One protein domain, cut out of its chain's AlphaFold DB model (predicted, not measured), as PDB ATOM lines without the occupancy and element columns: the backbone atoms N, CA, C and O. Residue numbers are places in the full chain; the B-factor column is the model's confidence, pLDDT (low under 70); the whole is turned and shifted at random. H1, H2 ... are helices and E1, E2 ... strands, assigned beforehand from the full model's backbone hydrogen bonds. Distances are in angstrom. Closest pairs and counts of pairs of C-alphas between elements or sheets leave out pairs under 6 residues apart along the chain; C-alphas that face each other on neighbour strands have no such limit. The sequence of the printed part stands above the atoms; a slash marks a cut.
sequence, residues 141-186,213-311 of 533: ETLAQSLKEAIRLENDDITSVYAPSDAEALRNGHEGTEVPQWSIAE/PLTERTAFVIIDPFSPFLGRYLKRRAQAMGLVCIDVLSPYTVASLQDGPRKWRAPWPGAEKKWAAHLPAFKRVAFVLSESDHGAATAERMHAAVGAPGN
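What this domain is: This is residues 141 to 186 and 213 to 311 of the 533 residues of an uncharacterized protein of Nannochloropsis gaditana (UniProt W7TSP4). A small parallel sheet, E2 E1 E3, is the middle of three layers, with H6 over one face and H3 over the other; the long helix H1 stands at one end, its residues 141 to 150 sticking out. The printed part has 145 residues, with six named helices and three named strands in the order H1 H2 E1 H3 E2 H4 H5 E3 H6, class mixed. It is compact, with a radius of gyration of the C-alphas of 15.3 A and spans of 45 by 39 by 30 A.

How they stand to each other: H1, residues 141 to 161, is close to but not clearly touching H2, residues 164 to 171; their closest C-alphas, Thr 159 and Ala 167, are 6.0 A apart. H1 touches H4, residues 251 to 256, with residues 158 to 161 alone. Inner strand E1, residues 218 to 223, is parallel to E2, residues 244 to 248, with N 246 and O 220 2.8 A apart, and to E3, residues 284 to 290, with N 223 and O 289 2.8 A apart. H3, residues 231 to 240, is on the sheet at a height of 9.3 A; E1, H3, E2 make a strand-helix-strand unit, two parallel neighbours with a helix between, its crossover right-handed. E2, H4, H5, residues 272 to 276, and E3 make a split one, E1 between its strands, also right-handed. H6, residues 293 to 305, is on the opposite face at 7.2 A height and touches H4 and H5. O i to N i+4 pairs are within hydrogen-bond range throughout H1 to H5, and 5 of 9 in H6.

Where its parts are: H1 runs 30.9 A from C-alpha 141 at (19.007, 89.491, -27.948). H6 runs 19.7 A to C-alpha 305 at (35.830, 89.262, -7.520).

The domain as a whole: Residues 187 to 212 are not printed; C-alphas 186 and 213 are 15.3 A apart. The link H4 to H5 is long. Mean pLDDT of the printed part is 83.1, with 21 residues under 70, among them 173 to 180.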
ATOM      1  N   GLU A 141      19.840  89.200 -29.109       69.25
ATOM      2  CA  GLU A 141      19.007  89.491 -27.948       69.25
ATOM      3  C   GLU A 141      18.329  88.241 -27.358       69.25
ATOM      4  O   GLU A 141      18.313  88.111 -26.131       69.25
ATOM      5  N   THR A 142      17.834  87.291 -28.162       81.50
ATOM      6  CA  THR A 142      17.226  86.052 -27.628       81.50
ATOM      7  C   THR A 142      18.278  85.156 -26.976       81.50
ATOM      8  O   THR A 142      18.074  84.663 -25.861       81.50
ATOM      9  N   LEU A 143      19.467  85.037 -27.581       81.38
ATOM     10  CA  LEU A 143      20.606  84.356 -26.959       81.38
ATOM     11  C   LEU A 143      21.026  85.060 -25.655       81.38
ATOM     12  O   LEU A 143      21.235  84.400 -24.636       81.38
ATOM     13  N   ALA A 144      21.078  86.396 -25.632       83.62
ATOM     14  CA  ALA A 144      21.385  87.162 -24.422       83.62
ATOM     15  C   ALA A 144      20.316  87.031 -23.318       83.62
ATOM     16  O   ALA A 144      20.643  87.180 -22.137       83.62
ATOM     17  N   GLN A 145      19.055  86.751 -23.659       85.88
ATOM     18  CA  GLN A 145      18.004  86.408 -22.694       85.88
ATOM     19  C   GLN A 145      18.191  84.975 -22.163       85.88
ATOM     20  O   GLN A 145      18.268  84.787 -20.947       85.88
ATOM     21  N   SER A 146      18.402  83.995 -23.048       85.75
ATOM     22  CA  SER A 146      18.695  82.598 -22.690       85.75
ATOM     23  C   SER A 146      19.915  82.456 -21.767       85.75
ATOM     24  O   SER A 146      19.907  81.660 -20.828       85.75
ATOM     25  N   LEU A 147      20.961  83.267 -21.975       87.19
ATOM     26  CA  LEU A 147      22.146  83.295 -21.111       87.19
ATOM     27  C   LEU A 147      21.843  83.824 -19.701       87.19
ATOM     28  O   LEU A 147      22.366  83.281 -18.727       87.19
ATOM     29  N   LYS A 148      20.989  84.849 -19.563       86.94
ATOM     30  CA  LYS A 148      20.560  85.366 -18.248       86.94
ATOM     31  C   LYS A 148      19.754  84.315 -17.487       86.94
ATOM     32  O   LYS A 148      20.014  84.092 -16.306       86.94
ATOM     33  N   GLU A 149      18.830  83.642 -18.168       87.81
ATOM     34  CA  GLU A 149      18.006  82.595 -17.561       87.81
ATOM     35  C   GLU A 149      18.838  81.364 -17.173       87.81
ATOM     36  O   GLU A 149      18.683  80.835 -16.077       87.81
ATOM     37  N   ALA A 150      19.825  80.971 -17.983       86.44
ATOM     38  CA  ALA A 150      20.747  79.895 -17.618       86.44
ATOM     39  C   ALA A 150      21.631  80.226 -16.398       86.44
ATOM     40  O   ALA A 150      21.942  79.323 -15.620       86.44
ATOM     41  N   ILE A 151      22.004  81.497 -16.182       84.12
ATOM     42  CA  ILE A 151      22.659  81.936 -14.933       84.12
ATOM     43  C   ILE A 151      21.681  81.842 -13.753       84.12
ATOM     44  O   ILE A 151      22.073  81.408 -12.670       84.12
ATOM     45  N   ARG A 152      20.410  82.223 -13.946       86.56
ATOM     46  CA  ARG A 152      19.364  82.115 -12.918       86.56
ATOM     47  C   ARG A 152      19.175  80.654 -12.485       86.56
ATOM     48  O   ARG A 152      19.284  80.355 -11.300       86.56
ATOM     49  N   LEU A 153      19.012  79.751 -13.451       84.19
ATOM     50  CA  LEU A 153      18.848  78.314 -13.231       84.19
ATOM     51  C   LEU A 153      20.102  77.648 -12.634       84.19
ATOM     52  O   LEU A 153      19.961  76.816 -11.745       84.19
ATOM     53  N   GLU A 154      21.325  78.039 -13.028       82.56
ATOM     54  CA  GLU A 154      22.564  77.525 -12.402       82.56
ATOM     55  C   GLU A 154      22.656  77.906 -10.906       82.56
ATOM     56  O   GLU A 154      23.190  77.135 -10.110       82.56
ATOM     57  N   ASN A 155      22.084  79.045 -10.493       80.62
ATOM     58  CA  ASN A 155      22.017  79.451  -9.082       80.62
ATOM     59  C   ASN A 155      20.876  78.761  -8.301       80.62
ATOM     60  O   ASN A 155      21.035  78.461  -7.114       80.62
ATOM     61  N   ASP A 156      19.744  78.477  -8.949       81.25
ATOM     62  CA  ASP A 156      18.659  77.680  -8.355       81.25
ATOM     63  C   ASP A 156      19.093  76.215  -8.164       81.25
ATOM     64  O   ASP A 156      18.893  75.650  -7.087       81.25
ATOM     65  N   ASP A 157      19.787  75.625  -9.145       82.06
ATOM     66  CA  ASP A 157      20.371  74.283  -9.036       82.06
ATOM     67  C   ASP A 157      21.351  74.210  -7.849       82.06
ATOM     68  O   ASP A 157      21.205  73.333  -6.996       82.06
ATOM     69  N   ILE A 158      22.256  75.193  -7.700       76.88
ATOM     70  CA  ILE A 158      23.144  75.330  -6.525       76.88
ATOM     71  C   ILE A 158      22.358  75.400  -5.204       76.88
ATOM     72  O   ILE A 158      22.819  74.867  -4.195       76.88
ATOM     73  N   THR A 159      21.171  76.015  -5.185       73.81
ATOM     74  CA  THR A 159      20.333  76.082  -3.974       73.81
ATOM     75  C   THR A 159      19.882  74.687  -3.529       73.81
ATOM     76  O   THR A 159      19.873  74.404  -2.334       73.81
ATOM     77  N   SER A 160      19.565  73.796  -4.475       78.12
ATOM     78  CA  SER A 160      19.105  72.424  -4.195       78.12
ATOM     79  C   SER A 160      20.201  71.449  -3.738       78.12
ATOM     80  O   SER A 160      19.891  70.366  -3.247       78.12
ATOM     81  N   VAL A 161      21.475  71.818  -3.904       77.88
ATOM     82  CA  VAL A 161      22.640  70.998  -3.521       77.88
ATOM     83  C   VAL A 161      22.887  71.022  -2.009       77.88
ATOM     84  O   VAL A 161      23.424  70.067  -1.452       77.88
ATOM     85  N   TYR A 162      22.495  72.099  -1.329       71.69
ATOM     86  CA  TYR A 162      22.672  72.258   0.113       71.69
ATOM     87  C   TYR A 162      21.452  71.771   0.907       71.69
ATOM     88  O   TYR A 162      20.315  71.810   0.439       71.69
ATOM     89  N   ALA A 163      21.671  71.415   2.177       69.56
ATOM     90  CA  ALA A 163      20.580  71.357   3.146       69.56
ATOM     91  C   ALA A 163      19.910  72.750   3.258       69.56
ATOM     92  O   ALA A 163      20.632  73.752   3.252       69.56
ATOM     93  N   PRO A 164      18.572  72.857   3.409       72.62
ATOM     94  CA  PRO A 164      17.881  74.152   3.395       72.62
ATOM     95  C   PRO A 164      18.415  75.177   4.410       72.62
ATOM     96  O   PRO A 164      18.511  76.358   4.089       72.62
ATOM     97  N   SER A 165      18.835  74.721   5.596       69.31
ATOM     98  CA  SER A 165      19.470  75.553   6.628       69.31
ATOM     99  C   SER A 165      20.802  76.160   6.185       69.31
ATOM    100  O   SER A 165      21.078  77.323   6.468       69.31
ATOM    101  N   ASP A 166      21.626  75.383   5.483       70.50
ATOM    102  CA  ASP A 166      22.937  75.811   4.997       70.50
ATOM    103  C   ASP A 166      22.765  76.766   3.808       70.50
ATOM    104  O   ASP A 166      23.432  77.797   3.749       70.50
ATOM    105  N   ALA A 167      21.812  76.483   2.910       72.12
ATOM    106  CA  ALA A 167      21.440  77.387   1.821       72.12
ATOM    107  C   ALA A 167      20.955  78.750   2.346       72.12
ATOM    108  O   ALA A 167      21.388  79.792   1.855       72.12
ATOM    109  N   GLU A 168      20.090  78.759   3.366       73.56
ATOM    110  CA  GLU A 168      19.599  79.989   3.990       73.56
ATOM    111  C   GLU A 168      20.713  80.745   4.733       73.56
ATOM    112  O   GLU A 168      20.844  81.961   4.574       73.56
ATOM    113  N   ALA A 169      21.570  80.051   5.490       68.88
ATOM    114  CA  ALA A 169      22.689  80.670   6.202       68.88
ATOM    115  C   ALA A 169      23.739  81.282   5.253       68.88
ATOM    116  O   ALA A 169      24.245  82.377   5.522       68.88
ATOM    117  N   LEU A 170      24.028  80.621   4.125       69.50
ATOM    118  CA  LEU A 170      24.911  81.132   3.071       69.50
ATOM    119  C   LEU A 170      24.274  82.311   2.319       69.50
ATOM    120  O   LEU A 170      24.933  83.336   2.139       69.50
ATOM    121  N   ARG A 171      22.992  82.218   1.931       71.50
ATOM    122  CA  ARG A 171      22.255  83.302   1.251       71.50
ATOM    123  C   ARG A 171      22.154  84.560   2.117       71.50
ATOM    124  O   ARG A 171      22.368  85.661   1.617       71.50
ATOM    125  N   ASN A 172      21.881  84.401   3.412       70.12
ATOM    126  CA  ASN A 172      21.841  85.504   4.376       70.12
ATOM    127  C   ASN A 172      23.248  85.998   4.778       70.12
ATOM    128  O   ASN A 172      23.380  86.990   5.492       70.12
ATOM    129  N   GLY A 173      24.316  85.340   4.309       63.34
ATOM    130  CA  GLY A 173      25.701  85.741   4.544       63.34
ATOM    131  C   GLY A 173      26.166  85.595   5.996       63.34
ATOM    132  O   GLY A 173      27.093  86.313   6.385       63.34
ATOM    133  N   HIS A 174      25.514  84.707   6.758       55.84
ATOM    134  CA  HIS A 174      25.900  84.280   8.108       55.84
ATOM    135  C   HIS A 174      27.028  83.237   8.079       55.84
ATOM    136  O   HIS A 174      27.829  83.182   9.007       55.84
ATOM    137  N   GLU A 175      27.129  82.452   7.001       55.09
ATOM    138  CA  GLU A 175      28.336  81.686   6.671       55.09
ATOM    139  C   GLU A 175      29.148  82.375   5.560       55.09
ATOM    140  O   GLU A 175      28.608  83.133   4.750       55.09
ATOM    141  N   GLY A 176      30.459  82.111   5.516       49.31
ATOM    142  CA  GLY A 176      31.368  82.667   4.501       49.31
ATOM    143  C   GLY A 176      32.066  83.985   4.872       49.31
ATOM    144  O   GLY A 176      32.628  84.634   3.992       49.31
ATOM    145  N   THR A 177      32.047  84.389   6.149       49.69
ATOM    146  CA  THR A 177      32.857  85.504   6.699       49.69
ATOM    147  C   THR A 177      34.118  85.042   7.441       49.69
ATOM    148  O   THR A 177      34.847  85.866   7.990       49.69
ATOM    149  N   GLU A 178      34.385  83.736   7.495       58.94
ATOM    150  CA  GLU A 178      35.655  83.206   8.003       58.94
ATOM    151  C   GLU A 178      36.793  83.523   7.020       58.94
ATOM    152  O   GLU A 178      36.589  83.520   5.806       58.94
ATOM    153  N   VAL A 179      38.003  83.781   7.531       58.03
ATOM    154  CA  VAL A 179      39.182  84.019   6.683       58.03
ATOM    155  C   VAL A 179      39.508  82.730   5.911       58.03
ATOM    156  O   VAL A 179      39.775  81.711   6.556       58.03
ATOM    157  N   PRO A 180      39.521  82.739   4.562       67.44
ATOM    158  CA  PRO A 180      39.764  81.530   3.777       67.44
ATOM    159  C   PRO A 180      41.121  80.899   4.093       67.44
ATOM    160  O   PRO A 180      42.136  81.596   4.191       67.44
ATOM    161  N   GLN A 181      41.156  79.570   4.234       70.69
ATOM    162  CA  GLN A 181      42.414  78.883   4.516       70.69
ATOM    163  C   GLN A 181      43.360  78.974   3.315       70.69
ATOM    164  O   GLN A 181      43.023  78.611   2.187       70.69
ATOM    165  N   TRP A 182      44.586  79.397   3.601       74.62
ATOM    166  CA  TRP A 182      45.685  79.428   2.653       74.62
ATOM    167  C   TRP A 182      46.877  78.619   3.165       74.62
ATOM    168  O   TRP A 182      46.968  78.270   4.342       74.62
ATOM    169  N   SER A 183      47.787  78.303   2.253       75.56
ATOM    170  CA  SER A 183      49.022  77.564   2.516       75.56
ATOM    171  C   SER A 183      50.113  78.012   1.549       75.56
ATOM    172  O   SER A 183      49.858  78.262   0.370       75.56
ATOM    173  N   ILE A 184      51.332  78.121   2.055       71.44
ATOM    174  CA  ILE A 184      52.554  78.324   1.266       71.44
ATOM    175  C   ILE A 184      53.280  76.983   1.134       71.44
ATOM    176  O   ILE A 184      52.776  75.975   1.628       71.44
ATOM    177  N   ALA A 185      54.431  76.935   0.464       67.94
ATOM    178  CA  ALA A 185      55.362  75.846   0.736       67.94
ATOM    179  C   ALA A 185      55.760  75.922   2.219       67.94
ATOM    180  O   ALA A 185      56.220  76.973   2.676       67.94
ATOM    181  N   GLU A 186      55.556  74.834   2.955       54.34
ATOM    182  CA  GLU A 186      56.404  74.548   4.110       54.34
ATOM    183  C   GLU A 186      57.807  74.250   3.558       54.34
ATOM    184  O   GLU A 186      57.937  73.778   2.425       54.34
ATOM    185  N   PRO A 213      56.328  89.420   3.510       85.12
ATOM    186  CA  PRO A 213      54.972  89.780   3.927       85.12
ATOM    187  C   PRO A 213      53.950  89.413   2.837       85.12
ATOM    188  O   PRO A 213      54.252  89.460   1.643       85.12
ATOM    189  N   LEU A 214      52.720  89.047   3.224       84.56
ATOM    190  CA  LEU A 214      51.689  88.599   2.269       84.56
ATOM    191  C   LEU A 214      51.388  89.649   1.183       84.56
ATOM    192  O   LEU A 214      51.165  89.279   0.032       84.56
ATOM    193  N   THR A 215      51.512  90.936   1.519       89.12
ATOM    194  CA  THR A 215      51.367  92.098   0.622       89.12
ATOM    195  C   THR A 215      52.335  92.110  -0.560       89.12
ATOM    196  O   THR A 215      52.057  92.760  -1.565       89.12
ATOM    197  N   GLU A 216      53.444  91.375  -0.487       89.19
ATOM    198  CA  GLU A 216      54.401  91.218  -1.588       89.19
ATOM    199  C   GLU A 216      54.221  89.900  -2.356       89.19
ATOM    200  O   GLU A 216      54.728  89.754  -3.475       89.19
ATOM    201  N   ARG A 217      53.451  88.953  -1.806       88.94
ATOM    202  CA  ARG A 217      53.226  87.633  -2.401       88.94
ATOM    203  C   ARG A 217      52.099  87.638  -3.421       88.94
ATOM    204  O   ARG A 217      51.125  88.381  -3.332       88.94
ATOM    205  N   THR A 218      52.233  86.748  -4.396       93.62
ATOM    206  CA  THR A 218      51.180  86.424  -5.360       93.62
ATOM    207  C   THR A 218      50.410  85.203  -4.864       93.62
ATOM    208  O   THR A 218      51.025  84.213  -4.472       93.62
ATOM    209  N   ALA A 219      49.081  85.262  -4.892       94.56
ATOM    210  CA  ALA A 219      48.213  84.153  -4.504       94.56
ATOM    211  C   ALA A 219      47.639  83.397  -5.717       94.56
ATOM    212  O   ALA A 219      47.603  83.916  -6.834       94.56
ATOM    213  N   PHE A 220      47.172  82.172  -5.490       94.75
ATOM    214  CA  PHE A 220      46.503  81.300  -6.454       94.75
ATOM    215  C   PHE A 220      45.310  80.639  -5.763       94.75
ATOM    216  O   PHE A 220      45.482  80.019  -4.717       94.75
ATOM    217  N   VAL A 221      44.110  80.787  -6.323       94.50
ATOM    218  CA  VAL A 221      42.906  80.120  -5.806       94.50
ATOM    219  C   VAL A 221      42.666  78.849  -6.618       94.50
ATOM    220  O   VAL A 221      42.610  78.914  -7.850       94.50
ATOM    221  N   ILE A 222      42.497  77.714  -5.939       93.62
ATOM    222  CA  ILE A 222      42.121  76.444  -6.568       93.62
ATOM    223  C   ILE A 222      40.759  76.014  -6.034       93.62
ATOM    224  O   ILE A 222      40.585  75.871  -4.823       93.62
ATOM    225  N   ILE A 223      39.811  75.789  -6.944       93.81
ATOM    226  CA  ILE A 223      38.525  75.172  -6.625       93.81
ATOM    227  C   ILE A 223      38.680  73.647  -6.710       93.81
ATOM    228  O   ILE A 223      39.175  73.127  -7.709       93.81
ATOM    229  N   ASP A 224      38.252  72.950  -5.662       92.00
ATOM    230  CA  ASP A 224      38.235  71.491  -5.506       92.00
ATOM    231  C   ASP A 224      39.600  70.757  -5.642       92.00
ATOM    232  O   ASP A 224      39.683  69.785  -6.386       92.00
ATOM    233  N   PRO A 225      40.682  71.134  -4.923       91.12
ATOM    234  CA  PRO A 225      42.020  70.527  -5.067       91.12
ATOM    235  C   PRO A 225      42.172  69.106  -4.458       91.12
ATOM    236  O   PRO A 225      42.975  68.882  -3.543       91.12
ATOM    237  N   PHE A 226      41.426  68.109  -4.944       86.81
ATOM    238  CA  PHE A 226      41.420  66.741  -4.397       86.81
ATOM    239  C   PHE A 226      42.301  65.748  -5.153       86.81
ATOM    240  O   PHE A 226      42.879  64.854  -4.528       86.81
ATOM    241  N   SER A 227      42.439  65.887  -6.465       88.75
ATOM    242  CA  SER A 227      43.172  64.949  -7.301       88.75
ATOM    243  C   SER A 227      44.675  65.011  -7.010       88.75
ATOM    244  O   SER A 227      45.282  66.087  -7.079       88.75
ATOM    245  N   PRO A 228      45.336  63.864  -6.750       88.44
ATOM    246  CA  PRO A 228      46.786  63.816  -6.581       88.44
ATOM    247  C   PRO A 228      47.548  64.169  -7.870       88.44
ATOM    248  O   PRO A 228      48.712  64.576  -7.769       88.44
ATOM    249  N   PHE A 229      46.895  64.040  -9.036       85.31
ATOM    250  CA  PHE A 229      47.448  64.275 -10.374       85.31
ATOM    251  C   PHE A 229      47.021  65.608 -11.017       85.31
ATOM    252  O   PHE A 229      47.726  66.065 -11.912       85.31
ATOM    253  N   LEU A 230      45.943  66.258 -10.551       87.25
ATOM    254  CA  LEU A 230      45.525  67.589 -11.023       87.25
ATOM    255  C   LEU A 230      45.678  68.676  -9.945       87.25
ATOM    256  O   LEU A 230      46.764  69.237  -9.822       87.25
ATOM    257  N   GLY A 231      44.662  68.997  -9.144       89.38
ATOM    258  CA  GLY A 231      44.679  70.164  -8.253       89.38
ATOM    259  C   GLY A 231      45.723  70.090  -7.141       89.38
ATOM    260  O   GLY A 231      46.420  71.077  -6.913       89.38
ATOM    261  N   ARG A 232      45.957  68.924  -6.513       89.69
ATOM    262  CA  ARG A 232      47.068  68.781  -5.542       89.69
ATOM    263  C   ARG A 232      48.441  68.876  -6.209       89.69
ATOM    264  O   ARG A 232      49.392  69.327  -5.576       89.69
ATOM    265  N   TYR A 233      48.562  68.456  -7.470       91.62
ATOM    266  CA  TYR A 233      49.793  68.628  -8.244       91.62
ATOM    267  C   TYR A 233      50.019  70.109  -8.577       91.62
ATOM    268  O   TYR A 233      51.075  70.648  -8.244       91.62
ATOM    269  N   LEU A 234      49.014  70.792  -9.137       90.81
ATOM    270  CA  LEU A 234      49.038  72.230  -9.420       90.81
ATOM    271  C   LEU A 234      49.354  73.047  -8.163       90.81
ATOM    272  O   LEU A 234      50.198  73.940  -8.221       90.81
ATOM    273  N   LYS A 235      48.754  72.692  -7.021       90.88
ATOM    274  CA  LYS A 235      49.029  73.289  -5.712       90.88
ATOM    275  C   LYS A 235      50.509  73.175  -5.330       90.88
ATOM    276  O   LYS A 235      51.155  74.204  -5.154       90.88
ATOM    277  N   ARG A 236      51.079  71.960  -5.313       90.44
ATOM    278  CA  ARG A 236      52.515  71.751  -5.023       90.44
ATOM    279  C   ARG A 236      53.420  72.518  -5.992       90.44
ATOM    280  O   ARG A 236      54.389  73.140  -5.567       90.44
ATOM    281  N   ARG A 237      53.103  72.526  -7.293       91.75
ATOM    282  CA  ARG A 237      53.876  73.278  -8.300       91.75
ATOM    283  C   ARG A 237      53.807  74.792  -8.075       91.75
ATOM    284  O   ARG A 237      54.827  75.456  -8.215       91.75
ATOM    285  N   ALA A 238      52.650  75.329  -7.693       91.88
ATOM    286  CA  ALA A 238      52.483  76.746  -7.381       91.88
ATOM    287  C   ALA A 238      53.170  77.145  -6.059       91.88
ATOM    288  O   ALA A 238      53.839  78.176  -6.019       91.88
ATOM    289  N   GLN A 239      53.090  76.306  -5.019       89.00
ATOM    290  CA  GLN A 239      53.838  76.470  -3.764       89.00
ATOM    291  C   GLN A 239      55.355  76.507  -4.018       89.00
ATOM    292  O   GLN A 239      56.024  77.431  -3.560       89.00
ATOM    293  N   ALA A 240      55.888  75.583  -4.830       88.00
ATOM    294  CA  ALA A 240      57.299  75.565  -5.238       88.00
ATOM    295  C   ALA A 240      57.711  76.782  -6.099       88.00
ATOM    296  O   ALA A 240      58.885  77.139  -6.159       88.00
ATOM    297  N   MET A 241      56.752  77.454  -6.745       88.69
ATOM    298  CA  MET A 241      56.945  78.740  -7.431       88.69
ATOM    299  C   MET A 241      56.748  79.960  -6.505       88.69
ATOM    300  O   MET A 241      56.789  81.096  -6.976       88.69
ATOM    301  N   GLY A 242      56.530  79.749  -5.202       87.69
ATOM    302  CA  GLY A 242      56.369  80.801  -4.193       87.69
ATOM    303  C   GLY A 242      54.961  81.389  -4.066       87.69
ATOM    304  O   GLY A 242      54.790  82.395  -3.372       87.69
ATOM    305  N   LEU A 243      53.952  80.809  -4.724       92.00
ATOM    306  CA  LEU A 243      52.580  81.310  -4.649       92.00
ATOM    307  C   LEU A 243      51.883  80.846  -3.364       92.00
ATOM    308  O   LEU A 243      51.977  79.688  -2.957       92.00
ATOM    309  N   VAL A 244      51.112  81.755  -2.766       92.88
ATOM    310  CA  VAL A 244      50.185  81.433  -1.673       92.88
ATOM    311  C   VAL A 244      48.970  80.724  -2.271       92.88
ATOM    312  O   VAL A 244      48.201  81.342  -3.004       92.88
ATOM    313  N   CYS A 245      48.785  79.440  -1.979       92.50
ATOM    314  CA  CYS A 245      47.639  78.676  -2.468       92.50
ATOM    315  C   CYS A 245      46.461  78.796  -1.497       92.50
ATOM    316  O   CYS A 245      46.629  78.574  -0.298       92.50
ATOM    317  N   ILE A 246      45.287  79.140  -2.023       92.00
ATOM    318  CA  ILE A 246      44.016  79.270  -1.304       92.00
ATOM    319  C   ILE A 246      43.100  78.150  -1.803       92.00
ATOM    320  O   ILE A 246      42.797  78.093  -2.998       92.00
ATOM    321  N   ASP A 247      42.671  77.273  -0.898       91.25
ATOM    322  CA  ASP A 247      41.828  76.123  -1.234       91.25
ATOM    323  C   ASP A 247      40.355  76.501  -1.056       91.25
ATOM    324  O   ASP A 247      39.966  77.034  -0.015       91.25
ATOM    325  N   VAL A 248      39.526  76.218  -2.063       91.25
ATOM    326  CA  VAL A 248      38.085  76.503  -2.044       91.25
ATOM    327  C   VAL A 248      37.313  75.285  -2.547       91.25
ATOM    328  O   VAL A 248      37.769  74.583  -3.443       91.25
ATOM    329  N   LEU A 249      36.140  75.026  -1.979       89.12
ATOM    330  CA  LEU A 249      35.259  73.913  -2.326       89.12
ATOM    331  C   LEU A 249      34.006  74.426  -3.026       89.12
ATOM    332  O   LEU A 249      33.308  75.292  -2.491       89.12
ATOM    333  N   SER A 250      33.696  73.879  -4.200       89.31
ATOM    334  CA  SER A 250      32.451  74.196  -4.902       89.31
ATOM    335  C   SER A 250      31.231  73.620  -4.162       89.31
ATOM    336  O   SER A 250      31.370  72.634  -3.432       89.31
ATOM    337  N   PRO A 251      30.019  74.189  -4.341       84.00
ATOM    338  CA  PRO A 251      28.806  73.717  -3.663       84.00
ATOM    339  C   PRO A 251      28.576  72.206  -3.766       84.00
ATOM    340  O   PRO A 251      28.275  71.552  -2.768       84.00
ATOM    341  N   TYR A 252      28.795  71.640  -4.955       81.94
ATOM    342  CA  TYR A 252      28.643  70.209  -5.212       81.94
ATOM    343  C   TYR A 252      29.616  69.359  -4.390       81.94
ATOM    344  O   TYR A 252      29.215  68.372  -3.772       81.94
ATOM    345  N   THR A 253      30.886  69.756  -4.329       85.94
ATOM    346  CA  THR A 253      31.898  69.056  -3.532       85.94
ATOM    347  C   THR A 253      31.597  69.152  -2.043       85.94
ATOM    348  O   THR A 253      31.730  68.163  -1.329       85.94
ATOM    349  N   VAL A 254      31.132  70.313  -1.570       82.00
ATOM    350  CA  VAL A 254      30.723  70.509  -0.170       82.00
ATOM    351  C   VAL A 254      29.588  69.558   0.219       82.00
ATOM    352  O   VAL A 254      29.646  68.992   1.304       82.00
ATOM    353  N   ALA A 255      28.596  69.354  -0.651       78.69
ATOM    354  CA  ALA A 255      27.497  68.413  -0.412       78.69
ATOM    355  C   ALA A 255      27.884  66.936  -0.624       78.69
ATOM    356  O   ALA A 255      27.265  66.045  -0.047       78.69
ATOM    357  N   SER A 256      28.918  66.668  -1.427       80.25
ATOM    358  CA  SER A 256      29.468  65.320  -1.641       80.25
ATOM    359  C   SER A 256      30.345  64.834  -0.476       80.25
ATOM    360  O   SER A 256      30.621  63.639  -0.365       80.25
ATOM    361  N   LEU A 257      30.804  65.742   0.391       78.19
ATOM    362  CA  LEU A 257      31.585  65.432   1.586       78.19
ATOM    363  C   LEU A 257      30.658  65.199   2.786       78.19
ATOM    364  O   LEU A 257      29.903  66.086   3.172       78.19
ATOM    365  N   GLN A 258      30.767  64.023   3.412       65.00
ATOM    366  CA  GLN A 258      29.982  63.662   4.604       65.00
ATOM    367  C   GLN A 258      30.251  64.611   5.786       65.00
ATOM    368  O   GLN A 258      29.318  64.997   6.481       65.00
ATOM    369  N   ASP A 259      31.508  65.039   5.939       62.31
ATOM    370  CA  ASP A 259      31.929  66.159   6.781       62.31
ATOM    371  C   ASP A 259      32.862  67.062   5.956       62.31
ATOM    372  O   ASP A 259      33.947  66.650   5.538       62.31
ATOM    373  N   GLY A 260      32.434  68.301   5.695       54.94
ATOM    374  CA  GLY A 260      33.184  69.289   4.913       54.94
ATOM    375  C   GLY A 260      33.611  70.499   5.759       54.94
ATOM    376  O   GLY A 260      32.763  71.086   6.436       54.94
ATOM    377  N   PRO A 261      34.887  70.936   5.728       57.06
ATOM    378  CA  PRO A 261      35.342  72.083   6.516       57.06
ATOM    379  C   PRO A 261      34.679  73.384   6.034       57.06
ATOM    380  O   PRO A 261      34.983  73.875   4.946       57.06
ATOM    381  N   ARG A 262      33.799  73.974   6.861       60.84
ATOM    382  CA  ARG A 262      33.001  75.173   6.510       60.84
ATOM    383  C   ARG A 262      33.862  76.337   5.994       60.84
ATOM    384  O   ARG A 262      33.550  76.902   4.951       60.84
ATOM    385  N   LYS A 263      35.019  76.568   6.624       67.62
ATOM    386  CA  LYS A 263      36.095  77.501   6.228       67.62
ATOM    387  C   LYS A 263      36.634  77.394   4.789       67.62
ATOM    388  O   LYS A 263      37.371  78.282   4.366       67.62
ATOM    389  N   TRP A 264      36.364  76.309   4.055       77.19
ATOM    390  CA  TRP A 264      36.773  76.158   2.648       77.19
ATOM    391  C   TRP A 264      35.596  76.313   1.669       77.19
ATOM    392  O   TRP A 264      35.812  76.282   0.462       77.19
ATOM    393  N   ARG A 265      34.350  76.460   2.143       83.81
ATOM    394  CA  ARG A 265      33.166  76.609   1.281       83.81
ATOM    395  C   ARG A 265      33.307  77.848   0.388       83.81
ATOM    396  O   ARG A 265      33.650  78.930   0.865       83.81
ATOM    397  N   ALA A 266      33.001  77.701  -0.900       86.88
ATOM    398  CA  ALA A 266      32.784  78.842  -1.780       86.88
ATOM    399  C   ALA A 266      31.632  79.726  -1.252       86.88
ATOM    400  O   ALA A 266      30.679  79.203  -0.665       86.88
ATOM    401  N   PRO A 267      31.688  81.052  -1.461       85.38
ATOM    402  CA  PRO A 267      30.595  81.944  -1.094       85.38
ATOM    403  C   PRO A 267      29.354  81.706  -1.965       85.38
ATOM    404  O   PRO A 267      29.438  81.190  -3.082       85.38
ATOM    405  N   TRP A 268      28.197  82.149  -1.465       82.12
ATOM    406  CA  TRP A 268      26.949  82.155  -2.228       82.12
ATOM    407  C   TRP A 268      27.094  82.954  -3.543       82.12
ATOM    408  O   TRP A 268      27.741  84.007  -3.518       82.12
ATOM    409  N   PRO A 269      26.485  82.530  -4.670       85.25
ATOM    410  CA  PRO A 269      26.524  83.284  -5.924       85.25
ATOM    411  C   PRO A 269      26.102  84.754  -5.766       85.25
ATOM    412  O   PRO A 269      24.992  85.057  -5.328       85.25
ATOM    413  N   GLY A 270      26.997  85.678  -6.121       84.44
ATOM    414  CA  GLY A 270      26.851  87.128  -5.938       84.44
ATOM    415  C   GLY A 270      27.577  87.688  -4.705       84.44
ATOM    416  O   GLY A 270      27.848  88.889  -4.648       84.44
ATOM    417  N   ALA A 271      27.947  86.846  -3.734       86.81
ATOM    418  CA  ALA A 271      28.687  87.239  -2.535       86.81
ATOM    419  C   ALA A 271      30.220  87.171  -2.702       86.81
ATOM    420  O   ALA A 271      30.952  87.506  -1.768       86.81
ATOM    421  N   GLU A 272      30.740  86.804  -3.880       89.12
ATOM    422  CA  GLU A 272      32.178  86.628  -4.132       89.12
ATOM    423  C   GLU A 272      32.993  87.892  -3.815       89.12
ATOM    424  O   GLU A 272      34.107  87.789  -3.311       89.12
ATOM    425  N   LYS A 273      32.438  89.094  -4.036       89.56
ATOM    426  CA  LYS A 273      33.096  90.364  -3.667       89.56
ATOM    427  C   LYS A 273      33.195  90.570  -2.151       89.56
ATOM    428  O   LYS A 273      34.203  91.093  -1.685       89.56
ATOM    429  N   LYS A 274      32.187  90.142  -1.376       86.81
ATOM    430  CA  LYS A 274      32.236  90.158   0.100       86.81
ATOM    431  C   LYS A 274      33.318  89.188   0.579       86.81
ATOM    432  O   LYS A 274      34.145  89.567   1.399       86.81
ATOM    433  N   TRP A 275      33.351  87.978   0.022       87.44
ATOM    434  CA  TRP A 275      34.363  86.959   0.322       87.44
ATOM    435  C   TRP A 275      35.788  87.422  -0.017       87.44
ATOM    436  O   TRP A 275      36.678  87.336   0.822       87.44
ATOM    437  N   ALA A 276      35.996  88.013  -1.198       88.88
ATOM    438  CA  ALA A 276      37.300  88.522  -1.627       88.88
ATOM    439  C   ALA A 276      37.850  89.612  -0.687       88.88
ATOM    440  O   ALA A 276      39.058  89.686  -0.483       88.88
ATOM    441  N   ALA A 277      36.978  90.410  -0.058       88.12
ATOM    442  CA  ALA A 277      37.365  91.406   0.942       88.12
ATOM    443  C   ALA A 277      37.803  90.815   2.304       88.12
ATOM    444  O   ALA A 277      38.340  91.551   3.126       88.12
ATOM    445  N   HIS A 278      37.600  89.510   2.546       85.19
ATOM    446  CA  HIS A 278      38.111  88.789   3.725       85.19
ATOM    447  C   HIS A 278      39.449  88.076   3.452       85.19
ATOM    448  O   HIS A 278      40.026  87.474   4.361       85.19
ATOM    449  N   LEU A 279      39.966  88.122   2.216       85.19
ATOM    450  CA  LEU A 279      41.307  87.623   1.916       85.19
ATOM    451  C   LEU A 279      42.380  88.526   2.549       85.19
ATOM    452  O   LEU A 279      42.210  89.748   2.592       85.19
ATOM    453  N   PRO A 280      43.527  87.962   2.973       85.69
ATOM    454  CA  PRO A 280      44.707  88.759   3.287       85.69
ATOM    455  C   PRO A 280      45.083  89.687   2.127       85.69
ATOM    456  O   PRO A 280      44.928  89.336   0.956       85.69
ATOM    457  N   ALA A 281      45.637  90.858   2.444       89.12
ATOM    458  CA  ALA A 281      46.161  91.763   1.432       89.12
ATOM    459  C   ALA A 281      47.360  91.111   0.719       89.12
ATOM    460  O   ALA A 281      48.463  91.076   1.259       89.12
ATOM    461  N   PHE A 282      47.128  90.586  -0.485       91.31
ATOM    462  CA  PHE A 282      48.152  90.048  -1.383       91.31
ATOM    463  C   PHE A 282      48.585  91.095  -2.416       91.31
ATOM    464  O   PHE A 282      47.823  92.001  -2.747       91.31
ATOM    465  N   LYS A 283      49.765  90.917  -3.022       93.12
ATOM    466  CA  LYS A 283      50.214  91.736  -4.167       93.12
ATOM    467  C   LYS A 283      49.263  91.629  -5.363       93.12
ATOM    468  O   LYS A 283      49.117  92.579  -6.126       93.12
ATOM    469  N   ARG A 284      48.689  90.434  -5.547       94.62
ATOM    470  CA  ARG A 284      47.582  90.078  -6.454       94.62
ATOM    471  C   ARG A 284      47.202  88.608  -6.258       94.62
ATOM    472  O   ARG A 284      48.044  87.812  -5.836       94.62
ATOM    473  N   VAL A 285      46.011  88.218  -6.704       94.88
ATOM    474  CA  VAL A 285      45.760  86.833  -7.137       94.88
ATOM    475  C   VAL A 285      46.216  86.704  -8.598       94.88
ATOM    476  O   VAL A 285      45.895  87.556  -9.424       94.88
ATOM    477  N   ALA A 286      47.010  85.684  -8.927       92.69
ATOM    478  CA  ALA A 286      47.470  85.443 -10.298       92.69
ATOM    479  C   ALA A 286      46.449  84.694 -11.152       92.69
ATOM    480  O   ALA A 286      46.326  85.015 -12.327       92.69
ATOM    481  N   PHE A 287      45.754  83.712 -10.575       90.81
ATOM    482  CA  PHE A 287      44.778  82.868 -11.261       90.81
ATOM    483  C   PHE A 287      43.706  82.376 -10.281       90.81
ATOM    484  O   PHE A 287      43.961  82.253  -9.078       90.81
ATOM    485  N   VAL A 288      42.542  82.028 -10.826       94.81
ATOM    486  CA  VAL A 288      41.563  81.136 -10.197       94.81
ATOM    487  C   VAL A 288      41.347  79.983 -11.173       94.81
ATOM    488  O   VAL A 288      41.006  80.236 -12.326       94.81
ATOM    489  N   LEU A 289      41.583  78.742 -10.751       93.56
ATOM    490  CA  LEU A 289      41.354  77.548 -11.576       93.56
ATOM    491  C   LEU A 289      40.492  76.541 -10.817       93.56
ATOM    492  O   LEU A 289      40.593  76.439  -9.598       93.56
ATOM    493  N   SER A 290      39.672  75.787 -11.545       93.38
ATOM    494  CA  SER A 290      38.948  74.639 -10.999       93.38
ATOM    495  C   SER A 290      39.649  73.340 -11.379       93.38
ATOM    496  O   SER A 290      40.136  73.212 -12.500       93.38
ATOM    497  N   GLU A 291      39.675  72.380 -10.458       91.56
ATOM    498  CA  GLU A 291      39.935  70.973 -10.772       91.56
ATOM    499  C   GLU A 291      38.685  70.286 -11.345       91.56
ATOM    500  O   GLU A 291      38.810  69.424 -12.209       91.56
ATOM    501  N   SER A 292      37.491  70.658 -10.862       89.38
ATOM    502  CA  SER A 292      36.226  69.982 -11.173       89.38
ATOM    503  C   SER A 292      35.334  70.776 -12.137       89.38
ATOM    504  O   SER A 292      35.339  72.013 -12.138       89.38
ATOM    505  N   ASP A 293      34.482  70.075 -12.888       87.38
ATOM    506  CA  ASP A 293      33.482  70.692 -13.773       87.38
ATOM    507  C   ASP A 293      32.443  71.516 -12.990       87.38
ATOM    508  O   ASP A 293      32.030  72.598 -13.418       87.38
ATOM    509  N   HIS A 294      32.056  71.058 -11.794       84.19
ATOM    510  CA  HIS A 294      31.152  71.792 -10.900       84.19
ATOM    511  C   HIS A 294      31.781  73.092 -10.374       84.19
ATOM    512  O   HIS A 294      31.111  74.122 -10.249       84.19
ATOM    513  N   GLY A 295      33.084  73.067 -10.090       90.31
ATOM    514  CA  GLY A 295      33.838  74.225  -9.636       90.31
ATOM    515  C   GLY A 295      34.089  75.263 -10.730       90.31
ATOM    516  O   GLY A 295      34.347  76.417 -10.393       90.31
ATOM    517  N   ALA A 296      33.931  74.931 -12.018       90.88
ATOM    518  CA  ALA A 296      34.154  75.873 -13.120       90.88
ATOM    519  C   ALA A 296      33.252  77.122 -13.028       90.88
ATOM    520  O   ALA A 296      33.750  78.243 -13.114       90.88
ATOM    521  N   ALA A 297      31.953  76.958 -12.741       90.25
ATOM    522  CA  ALA A 297      31.033  78.084 -12.507       90.25
ATOM    523  C   ALA A 297      31.462  78.962 -11.316       90.25
ATOM    524  O   ALA A 297      31.285  80.180 -11.311       90.25
ATOM    525  N   THR A 298      32.044  78.331 -10.295       91.50
ATOM    526  CA  THR A 298      32.528  78.998  -9.083       91.50
ATOM    527  C   THR A 298      33.813  79.781  -9.379       91.50
ATOM    528  O   THR A 298      33.898  80.958  -9.039       91.50
ATOM    529  N   ALA A 299      34.763  79.191 -10.112       93.62
ATOM    530  CA  ALA A 299      35.969  79.868 -10.589       93.62
ATOM    531  C   ALA A 299      35.643  81.082 -11.480       93.62
ATOM    532  O   ALA A 299      36.245  82.146 -11.315       93.62
ATOM    533  N   GLU A 300      34.654  80.955 -12.374       92.25
ATOM    534  CA  GLU A 300      34.183  82.042 -13.241       92.25
ATOM    535  C   GLU A 300      33.653  83.254 -12.457       92.25
ATOM    536  O   GLU A 300      34.000  84.390 -12.779       92.25
ATOM    537  N   ARG A 301      32.859  83.044 -11.398       91.25
ATOM    538  CA  ARG A 301      32.392  84.154 -10.546       91.25
ATOM    539  C   ARG A 301      33.520  84.715  -9.670       91.25
ATOM    540  O   ARG A 301      33.621  85.929  -9.486       91.25
ATOM    541  N   MET A 302      34.398  83.852  -9.155       92.56
ATOM    542  CA  MET A 302      35.444  84.248  -8.208       92.56
ATOM    543  C   MET A 302      36.602  85.022  -8.848       92.56
ATOM    544  O   MET A 302      37.092  85.958  -8.215       92.56
ATOM    545  N   HIS A 303      37.025  84.717 -10.085       92.44
ATOM    546  CA  HIS A 303      38.156  85.430 -10.705       92.44
ATOM    547  C   HIS A 303      37.886  86.940 -10.827       92.44
ATOM    548  O   HIS A 303      38.755  87.756 -10.513       92.44
ATOM    549  N   ALA A 304      36.655  87.312 -11.193       86.94
ATOM    550  CA  ALA A 304      36.221  88.700 -11.313       86.94
ATOM    551  C   ALA A 304      36.154  89.423  -9.955       86.94
ATOM    552  O   ALA A 304      36.380  90.631  -9.889       86.94
ATOM    553  N   ALA A 305      35.875  88.699  -8.867       91.38
ATOM    554  CA  ALA A 305      35.830  89.262  -7.520       91.38
ATOM    555  C   ALA A 305      37.222  89.503  -6.913       91.38
ATOM    556  O   ALA A 305      37.402  90.483  -6.194       91.38
ATOM    557  N   VAL A 306      38.207  88.651  -7.223       92.81
ATOM    558  CA  VAL A 306      39.597  88.788  -6.738       92.81
ATOM    559  C   VAL A 306      40.519  89.561  -7.695       92.81
ATOM    560  O   VAL A 306      41.720  89.668  -7.445       92.81
ATOM    561  N   GLY A 307      39.986  90.080  -8.807       91.19
ATOM    562  CA  GLY A 307      40.752  90.817  -9.819       91.19
ATOM    563  C   GLY A 307      41.734  89.957 -10.627       91.19
ATOM    564  O   GLY A 307      42.692  90.489 -11.188       91.19
ATOM    565  N   ALA A 308      41.528  88.639 -10.678       94.12
ATOM    566  CA  ALA A 308      42.376  87.718 -11.428       94.12
ATOM    567  C   ALA A 308      41.961  87.632 -12.914       94.12
ATOM    568  O   ALA A 308      40.778  87.794 -13.240       94.12
ATOM    569  N   PRO A 309      42.898  87.314 -13.826       93.56
ATOM    570  CA  PRO A 309      42.577  86.942 -15.200       93.56
ATOM    571  C   PRO A 309      41.669  85.703 -15.258       93.56
ATOM    572  O   PRO A 309      41.804  84.784 -14.450       93.56
ATOM    573  N   GLY A 310      40.763  85.677 -16.234       92.69
ATOM    574  CA  GLY A 310      39.788  84.607 -16.444       92.69
ATOM    575  C   GLY A 310      38.852  84.920 -17.614       92.69
ATOM    576  O   GLY A 310      39.026  85.935 -18.293       92.69
ATOM    577  N   ASN A 311      37.877  84.042 -17.855       92.75
ATOM    578  CA  ASN A 311      37.052  84.031 -19.073       92.75
ATOM    579  C   ASN A 311      35.635  84.615 -18.873       92.75
ATOM    580  O   ASN A 311      34.745  84.366 -19.687       92.75
TER     581      ASN A 311